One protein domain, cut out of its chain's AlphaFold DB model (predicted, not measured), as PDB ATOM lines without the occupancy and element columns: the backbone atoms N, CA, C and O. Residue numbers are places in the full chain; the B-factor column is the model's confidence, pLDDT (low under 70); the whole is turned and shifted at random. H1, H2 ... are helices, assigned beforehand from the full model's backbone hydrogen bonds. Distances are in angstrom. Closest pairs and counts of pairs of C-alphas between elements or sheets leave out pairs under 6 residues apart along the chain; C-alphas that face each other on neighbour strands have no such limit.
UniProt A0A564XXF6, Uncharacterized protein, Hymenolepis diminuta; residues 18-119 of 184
ATOM      1  N   TYR A  18      49.112 -25.740  29.433       80.88
ATOM      2  CA  TYR A  18      48.569 -27.088  29.237       80.88
ATOM      3  C   TYR A  18      49.142 -28.103  30.228       80.88
ATOM      4  O   TYR A  18      48.398 -28.949  30.709       80.88
ATOM      5  N   ALA A  19      50.419 -27.990  30.601       84.12
ATOM      6  CA  ALA A  19      51.028 -28.837  31.623       84.12
ATOM      7  C   ALA A  19      50.367 -28.642  32.994       84.12
ATOM      8  O   ALA A  19      50.095 -29.624  33.676       84.12
ATOM      9  N   TRP A  20      50.040 -27.404  33.380       82.06
ATOM     10  CA  TRP A  20      49.301 -27.133  34.621       82.06
ATOM     11  C   TRP A  20      47.885 -27.705  34.596       82.06
ATOM     12  O   TRP A  20      47.453 -28.300  35.582       82.06
ATOM     13  N   ILE A  21      47.175 -27.565  33.473       83.50
ATOM     14  CA  ILE A  21      45.827 -28.129  33.303       83.50
ATOM     15  C   ILE A  21      45.884 -29.659  33.360       83.50
ATOM     16  O   ILE A  21      45.123 -30.272  34.105       83.50
ATOM     17  N   ALA A  22      46.819 -30.276  32.636       85.88
ATOM     18  CA  ALA A  22      47.014 -31.722  32.632       85.88
ATOM     19  C   ALA A  22      47.393 -32.250  34.023       85.88
ATOM     20  O   ALA A  22      46.813 -33.231  34.483       85.88
ATOM     21  N   LEU A  23      48.306 -31.572  34.726       86.31
ATOM     22  CA  LEU A  23      48.688 -31.914  36.096       86.31
ATOM     23  C   LEU A  23      47.498 -31.802  37.055       86.31
ATOM     24  O   LEU A  23      47.304 -32.673  37.897       86.31
ATOM     25  N   SER A  24      46.678 -30.760  36.901       85.19
ATOM     26  CA  SER A  24      45.480 -30.544  37.717       85.19
ATOM     27  C   SER A  24      44.436 -31.639  37.475       85.19
ATOM     28  O   SER A  24      43.901 -32.196  38.431       85.19
ATOM     29  N   LEU A  25      44.186 -32.009  36.215       87.19
ATOM     30  CA  LEU A  25      43.284 -33.113  35.868       87.19
ATOM     31  C   LEU A  25      43.786 -34.454  36.405       87.19
ATOM     32  O   LEU A  25      43.003 -35.241  36.931       87.19
ATOM     33  N   LEU A  26      45.091 -34.700  36.310       88.62
ATOM     34  CA  LEU A  26      45.718 -35.914  36.816       88.62
ATOM     35  C   LEU A  26      45.617 -35.994  38.348       88.62
ATOM     36  O   LEU A  26      45.226 -37.031  38.879       88.62
ATOM     37  N   LEU A  27      45.872 -34.891  39.062       88.69
ATOM     38  CA  LEU A  27      45.666 -34.786  40.513       88.69
ATOM     39  C   LEU A  27      44.214 -35.062  40.913       88.69
ATOM     40  O   LEU A  27      43.974 -35.810  41.858       88.69
ATOM     41  N   LEU A  28      43.251 -34.493  40.185       88.88
ATOM     42  CA  LEU A  28      41.827 -34.716  40.430       88.88
ATOM     43  C   LEU A  28      41.439 -36.183  40.191       88.88
ATOM     44  O   LEU A  28      40.743 -36.777  41.013       88.88
ATOM     45  N   PHE A  29      41.931 -36.788  39.110       91.31
ATOM     46  CA  PHE A  29      41.702 -38.198  38.805       91.31
ATOM     47  C   PHE A  29      42.224 -39.112  39.918       91.31
ATOM     48  O   PHE A  29      41.474 -39.941  40.437       91.31
ATOM     49  N   PHE A  30      43.473 -38.916  40.351       90.12
ATOM     50  CA  PHE A  30      44.027 -39.677  41.469       90.12
ATOM     51  C   PHE A  30      43.260 -39.414  42.765       90.12
ATOM     52  O   PHE A  30      42.924 -40.369  43.457       90.12
ATOM     53  N   CYS A  31      42.916 -38.162  43.073       92.31
ATOM     54  CA  CYS A  31      42.107 -37.810  44.240       92.31
ATOM     55  C   CYS A  31      40.799 -38.612  44.282       92.31
ATOM     56  O   CYS A  31      40.492 -39.232  45.300       92.31
ATOM     57  N   ILE A  32      40.052 -38.647  43.175       91.62
ATOM     58  CA  ILE A  32      38.801 -39.407  43.083       91.62
ATOM     59  C   ILE A  32      39.067 -40.896  43.311       91.62
ATOM     60  O   ILE A  32      38.382 -41.511  44.126       91.62
ATOM     61  N   ILE A  33      40.080 -41.472  42.658       92.75
ATOM     62  CA  ILE A  33      40.424 -42.890  42.834       92.75
ATOM     63  C   ILE A  33      40.772 -43.201  44.289       92.75
ATOM     64  O   ILE A  33      40.262 -44.179  44.828       92.75
ATOM     65  N   PHE A  34      41.604 -42.388  44.939       92.50
ATOM     66  CA  PHE A  34      42.018 -42.604  46.325       92.50
ATOM     67  C   PHE A  34      40.845 -42.492  47.300       92.50
ATOM     68  O   PHE A  34      40.714 -43.328  48.194       92.50
ATOM     69  N   VAL A  35      39.955 -41.515  47.111       91.62
ATOM     70  CA  VAL A  35      38.766 -41.351  47.959       91.62
ATOM     71  C   VAL A  35      37.768 -42.489  47.736       91.62
ATOM     72  O   VAL A  35      37.307 -43.087  48.707       91.62
ATOM     73  N   VAL A  36      37.460 -42.838  46.484       91.06
ATOM     74  CA  VAL A  36      36.523 -43.929  46.159       91.06
ATOM     75  C   VAL A  36      37.076 -45.276  46.620       91.06
ATOM     76  O   VAL A  36      36.379 -46.026  47.293       91.06
ATOM     77  N   SER A  37      38.342 -45.572  46.331       89.69
ATOM     78  CA  SER A  37      38.969 -46.832  46.750       89.69
ATOM     79  C   SER A  37      39.119 -46.897  48.271       89.69
ATOM     80  O   SER A  37      38.848 -47.932  48.869       89.69
ATOM     81  N   GLY A  38      39.498 -45.787  48.914       89.50
ATOM     82  CA  GLY A  38      39.629 -45.702  50.367       89.50
ATOM     83  C   GLY A  38      38.297 -45.903  51.084       89.50
ATOM     84  O   GLY A  38      38.210 -46.724  51.992       89.50
ATOM     85  N   THR A  39      37.239 -45.221  50.638       88.06
ATOM     86  CA  THR A  39      35.884 -45.411  51.187       88.06
ATOM     87  C   THR A  39      35.365 -46.816  50.915       88.06
ATOM     88  O   THR A  39      34.845 -47.452  51.827       88.06
ATOM     89  N   HIS A  40      35.579 -47.356  49.714       88.31
ATOM     90  CA  HIS A  40      35.199 -48.730  49.406       88.31
ATOM     91  C   HIS A  40      35.875 -49.721  50.359       88.31
ATOM     92  O   HIS A  40      35.185 -50.580  50.892       88.31
ATOM     93  N   LEU A  41      37.177 -49.574  50.641       86.12
ATOM     94  CA  LEU A  41      37.919 -50.412  51.598       86.12
ATOM     95  C   LEU A  41      37.425 -50.280  53.047       86.12
ATOM     96  O   LEU A  41      37.445 -51.261  53.786       86.12
ATOM     97  N   MET A  42      36.970 -49.095  53.462       82.00
ATOM     98  CA  MET A  42      36.388 -48.894  54.797       82.00
ATOM     99  C   MET A  42      35.017 -49.552  54.946       82.00
ATOM    100  O   MET A  42      34.725 -50.130  55.990       82.00
ATOM    101  N   PHE A  43      34.172 -49.421  53.921       79.81
ATOM    102  CA  PHE A  43      32.793 -49.907  53.930       79.81
ATOM    103  C   PHE A  43      32.654 -51.330  53.393       79.81
ATOM    104  O   PHE A  43      31.549 -51.870  53.402       79.81
ATOM    105  N   THR A  44      33.740 -51.961  52.931       77.06
ATOM    106  CA  THR A  44      33.671 -53.376  52.573       77.06
ATOM    107  C   THR A  44      33.449 -54.161  53.855       77.06
ATOM    108  O   THR A  44      34.362 -54.349  54.662       77.06
ATOM    109  N   ASP A  45      32.219 -54.631  54.044       59.84
ATOM    110  CA  ASP A  45      31.889 -55.582  55.091       59.84
ATOM    111  C   ASP A  45      32.572 -56.909  54.772       59.84
ATOM    112  O   ASP A  45      32.010 -57.821  54.159       59.84
ATOM    113  N   VAL A  46      33.829 -57.024  55.197       65.19
ATOM    114  CA  VAL A  46      34.487 -58.314  55.331       65.19
ATOM    115  C   VAL A  46      33.706 -59.047  56.417       65.19
ATOM    116  O   VAL A  46      33.864 -58.776  57.618       65.19
ATOM    117  N   LYS A  47      32.772 -59.898  55.977       62.22
ATOM    118  CA  LYS A  47      32.049 -60.826  56.842       62.22
ATOM    119  C   LYS A  47      33.093 -61.729  57.477       62.22
ATOM    120  O   LYS A  47      33.768 -62.478  56.779       62.22
ATOM    121  N   LEU A  48      33.237 -61.610  58.794       65.12
ATOM    122  CA  LEU A  48      34.005 -62.577  59.562       65.12
ATOM    123  C   LEU A  48      33.360 -63.949  59.357       65.12
ATOM    124  O   LEU A  48      32.127 -64.036  59.294       65.12
ATOM    125  N   SER A  49      34.170 -65.001  59.255       65.69
ATOM    126  CA  SER A  49      33.644 -66.361  59.186       65.69
ATOM    127  C   SER A  49      32.718 -66.618  60.380       65.69
ATOM    128  O   SER A  49      33.052 -66.276  61.513       65.69
ATOM    129  N   GLU A  50      31.547 -67.221  60.154       70.00
ATOM    130  CA  GLU A  50      30.550 -67.502  61.206       70.00
ATOM    131  C   GLU A  50      31.154 -68.332  62.355       70.00
ATOM    132  O   GLU A  50      30.815 -68.155  63.523       70.00
ATOM    133  N   LYS A  51      32.171 -69.139  62.031       68.38
ATOM    134  CA  LYS A  51      32.981 -69.924  62.972       68.38
ATOM    135  C   LYS A  51      33.768 -69.075  63.977       68.38
ATOM    136  O   LYS A  51      34.105 -69.575  65.042       68.38
ATOM    137  N   CYS A  52      34.052 -67.816  63.653       71.56
ATOM    138  CA  CYS A  52      34.769 -66.868  64.508       71.56
ATOM    139  C   CYS A  52      33.858 -66.070  65.451       71.56
ATOM    140  O   CYS A  52      34.370 -65.300  66.267       71.56
ATOM    141  N   ASN A  53      32.536 -66.235  65.325       74.00
ATOM    142  CA  ASN A  53      31.547 -65.723  66.274       74.00
ATOM    143  C   ASN A  53      31.138 -66.771  67.325       74.00
ATOM    144  O   ASN A  53      30.467 -66.418  68.288       74.00
ATOM    145  N   ASP A  54      31.522 -68.041  67.156       79.19
ATOM    146  CA  ASP A  54      31.249 -69.099  68.132       79.19
ATOM    147  C   ASP A  54      32.435 -69.259  69.098       79.19
ATOM    148  O   ASP A  54      33.415 -69.960  68.822       79.19
ATOM    149  N   ASP A  55      32.338 -68.603  70.256       73.00
ATOM    150  CA  ASP A  55      33.383 -68.601  71.285       73.00
ATOM    151  C   ASP A  55      33.728 -70.014  71.797       73.00
ATOM    152  O   ASP A  55      34.883 -70.287  72.140       73.00
ATOM    153  N   LYS A  56      32.769 -70.957  71.793       76.00
ATOM    154  CA  LYS A  56      33.031 -72.350  72.199       76.00
ATOM    155  C   LYS A  56      33.870 -73.092  71.164       76.00
ATOM    156  O   LYS A  56      34.723 -73.911  71.527       76.00
ATOM    157  N   LEU A  57      33.641 -72.828  69.881       72.88
ATOM    158  CA  LEU A  57      34.403 -73.437  68.790       72.88
ATOM    159  C   LEU A  57      35.844 -72.900  68.755       72.88
ATOM    160  O   LEU A  57      36.790 -73.671  68.592       72.88
ATOM    161  N   VAL A  58      36.008 -71.594  68.977       75.44
ATOM    162  CA  VAL A  58      37.315 -70.919  69.027       75.44
ATOM    163  C   VAL A  58      38.153 -71.406  70.215       75.44
ATOM    164  O   VAL A  58      39.347 -71.651  70.062       75.44
ATOM    165  N   GLN A  59      37.545 -71.610  71.387       75.44
ATOM    166  CA  GLN A  59      38.270 -72.063  72.579       75.44
ATOM    167  C   GLN A  59      38.659 -73.551  72.525       75.44
ATOM    168  O   GLN A  59      39.660 -73.952  73.115       75.44
ATOM    169  N   SER A  60      37.877 -74.374  71.820       76.81
ATOM    170  CA  SER A  60      38.120 -75.820  71.705       76.81
ATOM    171  C   SER A  60      39.073 -76.201  70.569       76.81
ATOM    172  O   SER A  60      39.675 -77.275  70.631       76.81
ATOM    173  N   ARG A  61      39.247 -75.344  69.549       78.44
ATOM    174  CA  ARG A  61      40.176 -75.584  68.434       78.44
ATOM    175  C   ARG A  61      41.163 -74.428  68.221       78.44
ATOM    176  O   ARG A  61      40.785 -73.414  67.628       78.44
ATOM    177  N   PRO A  62      42.450 -74.601  68.583       78.19
ATOM    178  CA  PRO A  62      43.467 -73.565  68.393       78.19
ATOM    179  C   PRO A  62      43.707 -73.219  66.912       78.19
ATOM    180  O   PRO A  62      43.993 -72.068  66.590       78.19
ATOM    181  N   ASP A  63      43.521 -74.174  65.998       82.19
ATOM    182  CA  ASP A  63      43.647 -73.964  64.547       82.19
ATOM    183  C   ASP A  63      42.616 -72.948  64.020       82.19
ATOM    184  O   ASP A  63      42.919 -72.133  63.150       82.19
ATOM    185  N   ILE A  64      41.399 -72.973  64.579       81.25
ATOM    186  CA  ILE A  64      40.321 -72.033  64.239       81.25
ATOM    187  C   ILE A  64      40.595 -70.673  64.880       81.25
ATOM    188  O   ILE A  64      40.427 -69.649  64.223       81.25
ATOM    189  N   ALA A  65      41.072 -70.654  66.127       79.19
ATOM    190  CA  ALA A  65      41.433 -69.417  66.813       79.19
ATOM    191  C   ALA A  65      42.486 -68.607  66.039       79.19
ATOM    192  O   ALA A  65      42.315 -67.400  65.862       79.19
ATOM    193  N   LYS A  66      43.519 -69.276  65.511       82.62
ATOM    194  CA  LYS A  66      44.558 -68.626  64.702       82.62
ATOM    195  C   LYS A  66      44.002 -68.046  63.397       82.62
ATOM    196  O   LYS A  66      44.285 -66.897  63.073       82.62
ATOM    197  N   ALA A  67      43.165 -68.801  62.682       82.38
ATOM    198  CA  ALA A  67      42.526 -68.316  61.456       82.38
ATOM    199  C   ALA A  67      41.631 -67.087  61.718       82.38
ATOM    200  O   ALA A  67      41.651 -66.123  60.956       82.38
ATOM    201  N   CYS A  68      40.900 -67.073  62.836       82.06
ATOM    202  CA  CYS A  68      40.071 -65.934  63.230       82.06
ATOM    203  C   CYS A  68      40.883 -64.687  63.603       82.06
ATOM    204  O   CYS A  68      40.437 -63.561  63.364       82.06
ATOM    205  N   GLU A  69      42.058 -64.859  64.209       84.19
ATOM    206  CA  GLU A  69      42.968 -63.753  64.505       84.19
ATOM    207  C   GLU A  69      43.514 -63.125  63.216       84.19
ATOM    208  O   GLU A  69      43.483 -61.901  63.075       84.19
ATOM    209  N   GLU A  70      43.914 -63.954  62.249       85.31
ATOM    210  CA  GLU A  70      44.348 -63.509  60.922       85.31
ATOM    211  C   GLU A  70      43.221 -62.763  60.183       85.31
ATOM    212  O   GLU A  70      43.443 -61.654  59.697       85.31
ATOM    213  N   GLU A  71      41.986 -63.282  60.180       84.06
ATOM    214  CA  GLU A  71      40.825 -62.598  59.580       84.06
ATOM    215  C   GLU A  71      40.548 -61.228  60.227       84.06
ATOM    216  O   GLU A  71      40.326 -60.228  59.534       84.06
ATOM    217  N   ARG A  72      40.589 -61.146  61.565       83.06
ATOM    218  CA  ARG A  72      40.414 -59.878  62.295       83.06
ATOM    219  C   ARG A  72      41.545 -58.897  61.999       83.06
ATOM    220  O   ARG A  72      41.287 -57.696  61.874       83.06
ATOM    221  N   TRP A  73      42.778 -59.387  61.894       85.62
ATOM    222  CA  TRP A  73      43.935 -58.572  61.545       85.62
ATOM    223  C   TRP A  73      43.809 -58.011  60.127       85.62
ATOM    224  O   TRP A  73      43.937 -56.799  59.949       85.62
ATOM    225  N   VAL A  74      43.447 -58.842  59.145       85.19
ATOM    226  CA  VAL A  74      43.212 -58.413  57.757       85.19
ATOM    227  C   VAL A  74      42.096 -57.371  57.688       85.19
ATOM    228  O   VAL A  74      42.264 -56.342  57.034       85.19
ATOM    229  N   LYS A  75      40.990 -57.562  58.419       84.06
ATOM    230  CA  LYS A  75      39.898 -56.577  58.473       84.06
ATOM    231  C   LYS A  75      40.372 -55.228  59.022       84.06
ATOM    232  O   LYS A  75      40.091 -54.187  58.430       84.06
ATOM    233  N   ARG A  76      41.131 -55.226  60.125       85.12
ATOM    234  CA  ARG A  76      41.725 -53.995  60.682       85.12
ATOM    235  C   ARG A  76      42.705 -53.348  59.707       85.12
ATOM    236  O   ARG A  76      42.705 -52.126  59.576       85.12
ATOM    237  N   PHE A  77      43.507 -54.148  59.011       88.31
ATOM    238  CA  PHE A  77      44.446 -53.666  58.006       88.31
ATOM    239  C   PHE A  77      43.725 -53.001  56.823       88.31
ATOM    240  O   PHE A  77      44.091 -51.890  56.442       88.31
ATOM    241  N   MET A  78      42.664 -53.614  56.287       87.31
ATOM    242  CA  MET A  78      41.853 -53.035  55.204       87.31
ATOM    243  C   MET A  78      41.217 -51.704  55.608       87.31
ATOM    244  O   MET A  78      41.283 -50.735  54.859       87.31
ATOM    245  N   ILE A  79      40.668 -51.621  56.821       87.31
ATOM    246  CA  ILE A  79      40.078 -50.377  57.326       87.31
ATOM    247  C   ILE A  79      41.155 -49.294  57.479       87.31
ATOM    248  O   ILE A  79      40.980 -48.175  57.001       87.31
ATOM    249  N   ASN A  80      42.294 -49.619  58.100       88.88
ATOM    250  CA  ASN A  80      43.376 -48.660  58.324       88.88
ATOM    251  C   ASN A  80      43.996 -48.159  57.006       88.88
ATOM    252  O   ASN A  80      44.250 -46.968  56.840       88.88
ATOM    253  N   THR A  81      44.193 -49.061  56.041       89.94
ATOM    254  CA  THR A  81      44.647 -48.689  54.693       89.94
ATOM    255  C   THR A  81      43.599 -47.859  53.957       89.94
ATOM    256  O   THR A  81      43.965 -46.880  53.313       89.94
ATOM    257  N   GLY A  82      42.308 -48.157  54.125       89.81
ATOM    258  CA  GLY A  82      41.213 -47.315  53.644       89.81
ATOM    259  C   GLY A  82      41.299 -45.876  54.166       89.81
ATOM    260  O   GLY A  82      41.216 -44.935  53.374       89.81
ATOM    261  N   TYR A  83      41.550 -45.692  55.470       89.81
ATOM    262  CA  TYR A  83      41.773 -44.370  56.085       89.81
ATOM    263  C   TYR A  83      42.983 -43.658  55.507       89.81
ATOM    264  O   TYR A  83      42.859 -42.506  55.096       89.81
ATOM    265  N   ALA A  84      44.118 -44.345  55.394       92.62
ATOM    266  CA  ALA A  84      45.311 -43.762  54.793       92.62
ATOM    267  C   ALA A  84      45.050 -43.293  53.350       92.62
ATOM    268  O   ALA A  84      45.354 -42.151  53.014       92.62
ATOM    269  N   MET A  85      44.423 -44.134  52.519       90.62
ATOM    270  CA  MET A  85      44.095 -43.801  51.128       90.62
ATOM    271  C   MET A  85      43.125 -42.621  51.031       90.62
ATOM    272  O   MET A  85      43.342 -41.714  50.231       90.62
ATOM    273  N   SER A  86      42.088 -42.589  51.873       91.44
ATOM    274  CA  SER A  86      41.133 -41.480  51.907       91.44
ATOM    275  C   SER A  86      41.803 -40.168  52.335       91.44
ATOM    276  O   SER A  86      41.636 -39.151  51.663       91.44
ATOM    277  N   CYS A  87      42.640 -40.191  53.378       92.19
ATOM    278  CA  CYS A  87      43.412 -39.026  53.816       92.19
ATOM    279  C   CYS A  87      44.356 -38.513  52.720       92.19
ATOM    280  O   CYS A  87      44.403 -37.310  52.470       92.19
ATOM    281  N   ILE A  88      45.075 -39.408  52.037       92.31
ATOM    282  CA  ILE A  88      45.949 -39.053  50.909       92.31
ATOM    283  C   ILE A  88      45.131 -38.410  49.781       92.31
ATOM    284  O   ILE A  88      45.516 -37.364  49.257       92.31
ATOM    285  N   GLY A  89      43.975 -38.991  49.447       91.44
ATOM    286  CA  GLY A  89      43.043 -38.427  48.473       91.44
ATOM    287  C   GLY A  89      42.608 -37.008  48.841       91.44
ATOM    288  O   GLY A  89      42.703 -36.108  48.013       91.44
ATOM    289  N   LEU A  90      42.224 -36.770  50.098       90.81
ATOM    290  CA  LEU A  90      41.851 -35.437  50.585       90.81
ATOM    291  C   LEU A  90      43.006 -34.432  50.507       90.81
ATOM    292  O   LEU A  90      42.781 -33.286  50.121       90.81
ATOM    293  N   ILE A  91      44.237 -34.843  50.821       92.00
ATOM    294  CA  ILE A  91      45.424 -33.984  50.692       92.00
ATOM    295  C   ILE A  91      45.636 -33.587  49.227       92.00
ATOM    296  O   ILE A  91      45.850 -32.409  48.938       92.00
ATOM    297  N   PHE A  92      45.522 -34.535  48.291       89.56
ATOM    298  CA  PHE A  92      45.604 -34.227  46.862       89.56
ATOM    299  C   PHE A  92      44.461 -33.326  46.390       89.56
ATOM    300  O   PHE A  92      44.705 -32.401  45.618       89.56
ATOM    301  N   GLY A  93      43.237 -33.537  46.882       88.94
ATOM    302  CA  GLY A  93      42.084 -32.688  46.581       88.94
ATOM    303  C   GLY A  93      42.255 -31.253  47.086       88.94
ATOM    304  O   GLY A  93      42.032 -30.300  46.339       88.94
ATOM    305  N   LEU A  94      42.727 -31.075  48.321       89.69
ATOM    306  CA  LEU A  94      43.054 -29.757  48.875       89.69
ATOM    307  C   LEU A  94      44.198 -29.094  48.102       89.69
ATOM    308  O   LEU A  94      44.105 -27.917  47.755       89.69
ATOM    309  N   GLY A  95      45.243 -29.854  47.767       87.75
ATOM    310  CA  GLY A  95      46.342 -29.382  46.927       87.75
ATOM    311  C   GLY A  95      45.861 -28.917  45.551       87.75
ATOM    312  O   GLY A  95      46.244 -27.838  45.102       87.75
ATOM    313  N   PHE A  96      44.959 -29.670  44.916       88.50
ATOM    314  CA  PHE A  96      44.319 -29.281  43.661       88.50
ATOM    315  C   PHE A  96      43.580 -27.944  43.799       88.50
ATOM    316  O   PHE A  96      43.777 -27.059  42.965       88.50
ATOM    317  N   ILE A  97      42.782 -27.754  44.855       87.38
ATOM    318  CA  ILE A  97      42.066 -26.489  45.089       87.38
ATOM    319  C   ILE A  97      43.058 -25.330  45.222       87.38
ATOM    320  O   ILE A  97      42.905 -24.315  44.542       87.38
ATOM    321  N   VAL A  98      44.104 -25.489  46.036       87.44
ATOM    322  CA  VAL A  98      45.126 -24.450  46.242       87.44
ATOM    323  C   VAL A  98      45.833 -24.096  44.935       87.44
ATOM    324  O   VAL A  98      45.975 -22.916  44.622       87.44
ATOM    325  N   ILE A  99      46.237 -25.089  44.136       84.44
ATOM    326  CA  ILE A  99      46.897 -24.857  42.843       84.44
ATOM    327  C   ILE A  99      45.975 -24.080  41.897       84.44
ATOM    328  O   ILE A  99      46.416 -23.102  41.291       84.44
ATOM    329  N   ASN A 100      44.700 -24.464  41.803       83.69
ATOM    330  CA  ASN A 100      43.730 -23.776  40.949       83.69
ATOM    331  C   ASN A 100      43.481 -22.337  41.414       83.69
ATOM    332  O   ASN A 100      43.510 -21.426  40.592       83.69
ATOM    333  N   VAL A 101      43.308 -22.103  42.719       86.06
ATOM    334  CA  VAL A 101      43.125 -20.750  43.273       86.06
ATOM    335  C   VAL A 101      44.358 -19.884  43.011       86.06
ATOM    336  O   VAL A 101      44.225 -18.775  42.498       86.06
ATOM    337  N   CYS A 102      45.562 -20.393  43.281       80.75
ATOM    338  CA  CYS A 102      46.813 -19.686  43.003       80.75
ATOM    339  C   CYS A 102      46.977 -19.369  41.512       80.75
ATOM    340  O   CYS A 102      47.425 -18.277  41.157       80.75
ATOM    341  N   PHE A 103      46.603 -20.299  40.631       79.94
ATOM    342  CA  PHE A 103      46.641 -20.081  39.189       79.94
ATOM    343  C   PHE A 103      45.643 -19.004  38.754       79.94
ATOM    344  O   PHE A 103      46.029 -18.090  38.028       79.94
ATOM    345  N   CYS A 104      44.402 -19.056  39.246       77.31
ATOM    346  CA  CYS A 104      43.386 -18.040  38.986       77.31
ATOM    347  C   CYS A 104      43.851 -16.659  39.458       77.31
ATOM    348  O   CYS A 104      43.894 -15.737  38.653       77.31
ATOM    349  N   VAL A 105      44.313 -16.526  40.707       80.44
ATOM    350  CA  VAL A 105      44.825 -15.253  41.250       80.44
ATOM    351  C   VAL A 105      46.002 -14.730  40.426       80.44
ATOM    352  O   VAL A 105      46.043 -13.550  40.081       80.44
ATOM    353  N   LYS A 106      46.945 -15.599  40.048       75.94
ATOM    354  CA  LYS A 106      48.101 -15.218  39.226       75.94
ATOM    355  C   LYS A 106      47.700 -14.781  37.812       75.94
ATOM    356  O   LYS A 106      48.306 -13.855  37.272       75.94
ATOM    357  N   MET A 107      46.706 -15.428  37.205       67.88
ATOM    358  CA  MET A 107      46.196 -15.061  35.880       67.88
ATOM    359  C   MET A 107      45.387 -13.761  35.935       67.88
ATOM    360  O   MET A 107      45.587 -12.900  35.084       67.88
ATOM    361  N   THR A 108      44.562 -13.563  36.965       64.12
ATOM    362  CA  THR A 108      43.817 -12.313  37.185       64.12
ATOM    363  C   THR A 108      44.750 -11.141  37.496       64.12
ATOM    364  O   THR A 108      44.533 -10.049  36.986       64.12
ATOM    365  N   GLY A 109      45.829 -11.355  38.257       58.16
ATOM    366  CA  GLY A 109      46.848 -10.329  38.508       58.16
ATOM    367  C   GLY A 109      47.633  -9.938  37.251       58.16
ATOM    368  O   GLY A 109      47.900  -8.761  37.037       58.16
ATOM    369  N   ARG A 110      47.949 -10.902  36.370       56.03
ATOM    370  CA  ARG A 110      48.560 -10.607  35.059       56.03
ATOM    371  C   ARG A 110      47.599  -9.909  34.100       56.03
ATOM    372  O   ARG A 110      48.052  -9.041  33.371       56.03
ATOM    373  N   ALA A 111      46.316 -10.273  34.095       55.56
ATOM    374  CA  ALA A 111      45.305  -9.590  33.288       55.56
ATOM    375  C   ALA A 111      45.128  -8.141  33.756       55.56
ATOM    376  O   ALA A 111      45.233  -7.223  32.956       55.56
ATOM    377  N   ARG A 112      45.015  -7.930  35.074       50.69
ATOM    378  CA  ARG A 112      44.900  -6.592  35.657       50.69
ATOM    379  C   ARG A 112      46.140  -5.732  35.398       50.69
ATOM    380  O   ARG A 112      45.982  -4.557  35.106       50.69
ATOM    381  N   ASN A 113      47.348  -6.296  35.444       50.59
ATOM    382  CA  ASN A 113      48.565  -5.558  35.085       50.59
ATOM    383  C   ASN A 113      48.674  -5.277  33.580       50.59
ATOM    384  O   ASN A 113      49.184  -4.228  33.230       50.59
ATOM    385  N   HIS A 114      48.159  -6.141  32.699       47.88
ATOM    386  CA  HIS A 114      48.096  -5.843  31.261       47.88
ATOM    387  C   HIS A 114      47.063  -4.760  30.932       47.88
ATOM    388  O   HIS A 114      47.328  -3.910  30.088       47.88
ATOM    389  N   ASP A 115      45.921  -4.758  31.624       44.53
ATOM    390  CA  ASP A 115      44.922  -3.692  31.508       44.53
ATOM    391  C   ASP A 115      45.423  -2.377  32.134       44.53
ATOM    392  O   ASP A 115      45.023  -1.299  31.707       44.53
ATOM    393  N   THR A 116      46.336  -2.454  33.111       44.62
ATOM    394  CA  THR A 116      46.993  -1.277  33.702       44.62
ATOM    395  C   THR A 116      48.141  -0.777  32.816       44.62
ATOM    396  O   THR A 116      48.221   0.418  32.591       44.62
ATOM    397  N   GLU A 117      48.941  -1.647  32.185       40.31
ATOM    398  CA  GLU A 117      49.974  -1.238  31.209       40.31
ATOM    399  C   GLU A 117      49.389  -0.653  29.912       40.31
ATOM    400  O   GLU A 117      50.060   0.129  29.244       40.31
ATOM    401  N   LEU A 118      48.137  -0.972  29.555       38.25
ATOM    402  CA  LEU A 118      47.437  -0.316  28.442       38.25
ATOM    403  C   LEU A 118      46.687   0.967  28.861       38.25
ATOM    404  O   LEU A 118      46.158   1.668  28.000       38.25
ATOM    405  N   CYS A 119      46.631   1.281  30.159       42.97
ATOM    406  CA  CYS A 119      45.981   2.479  30.715       42.97
ATOM    407  C   CYS A 119      46.914   3.362  31.557       42.97
ATOM    408  O   CYS A 119      46.442   4.308  32.185       42.97
TER     409      CYS A 119
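Overview. This is residues 18 to 119 of the 184 residues of an uncharacterized protein of Hymenolepis diminuta (UniProt A0A564XXF6). Picture a long thin rod made by one very long helix, H3, with a shorter helix, H1, packed along its middle and running the opposite way. Between them the chain goes from H1 through a long link to the small helix H2 at one end of the rod, where it turns back into H3; at the other end residues 104 to 119 stick out alone. The printed part has 102 residues, with three named helices in the order H1, H2, H3 and no named strand, and its class is all helix. It is extended, with a radius of gyration of the C-alphas of 24.6 A and spans of 89 by 17 by 15 A.

Arrangement. Start with H1, residues 18 to 43, and set it beside H3, residues 62 to 117. They touch, H3 with residues 78 to 100 alone, and their closest C-alphas, those of Gly 38 and Gly 82, are 4.0 A apart. They run opposite ways at a shallow tilt of 27 degrees. Next comes H2, residues 55 to 60, which is apart from H1. H2 and H3 touch only at the corner by their link, H3 with residues 64 to 65 alone; their closest C-alphas, those of Val 58 and Ala 65, are 4.9 A apart. Their tilt is steep, 52 degrees. In H1, H2 and H3 every O i to N i+4 pair is within hydrogen-bond range.

Along the chain. Find C-alpha 18 at (48.569, -27.088, 29.237); from there H1 runs 37.1 A to C-alpha 43. H2 begins at C-alpha 55, at (33.383, -68.601, 71.285), and spans 8.6 A. H3 runs 81.6 A from C-alpha 62 to C-alpha 117, at (49.974, -1.238, 31.209).

Size, cuts and confidence. The two C-alphas farthest apart, those of Ser 60 and Cys 119, are 88.7 A apart. The printed part has no cut. The link from H1 to H2, 11 residues, is long, and that from H2 to H3 is tight. Look for pLDDT under 70 at residues 45 to 49, residue 51 and residues 107 to 119.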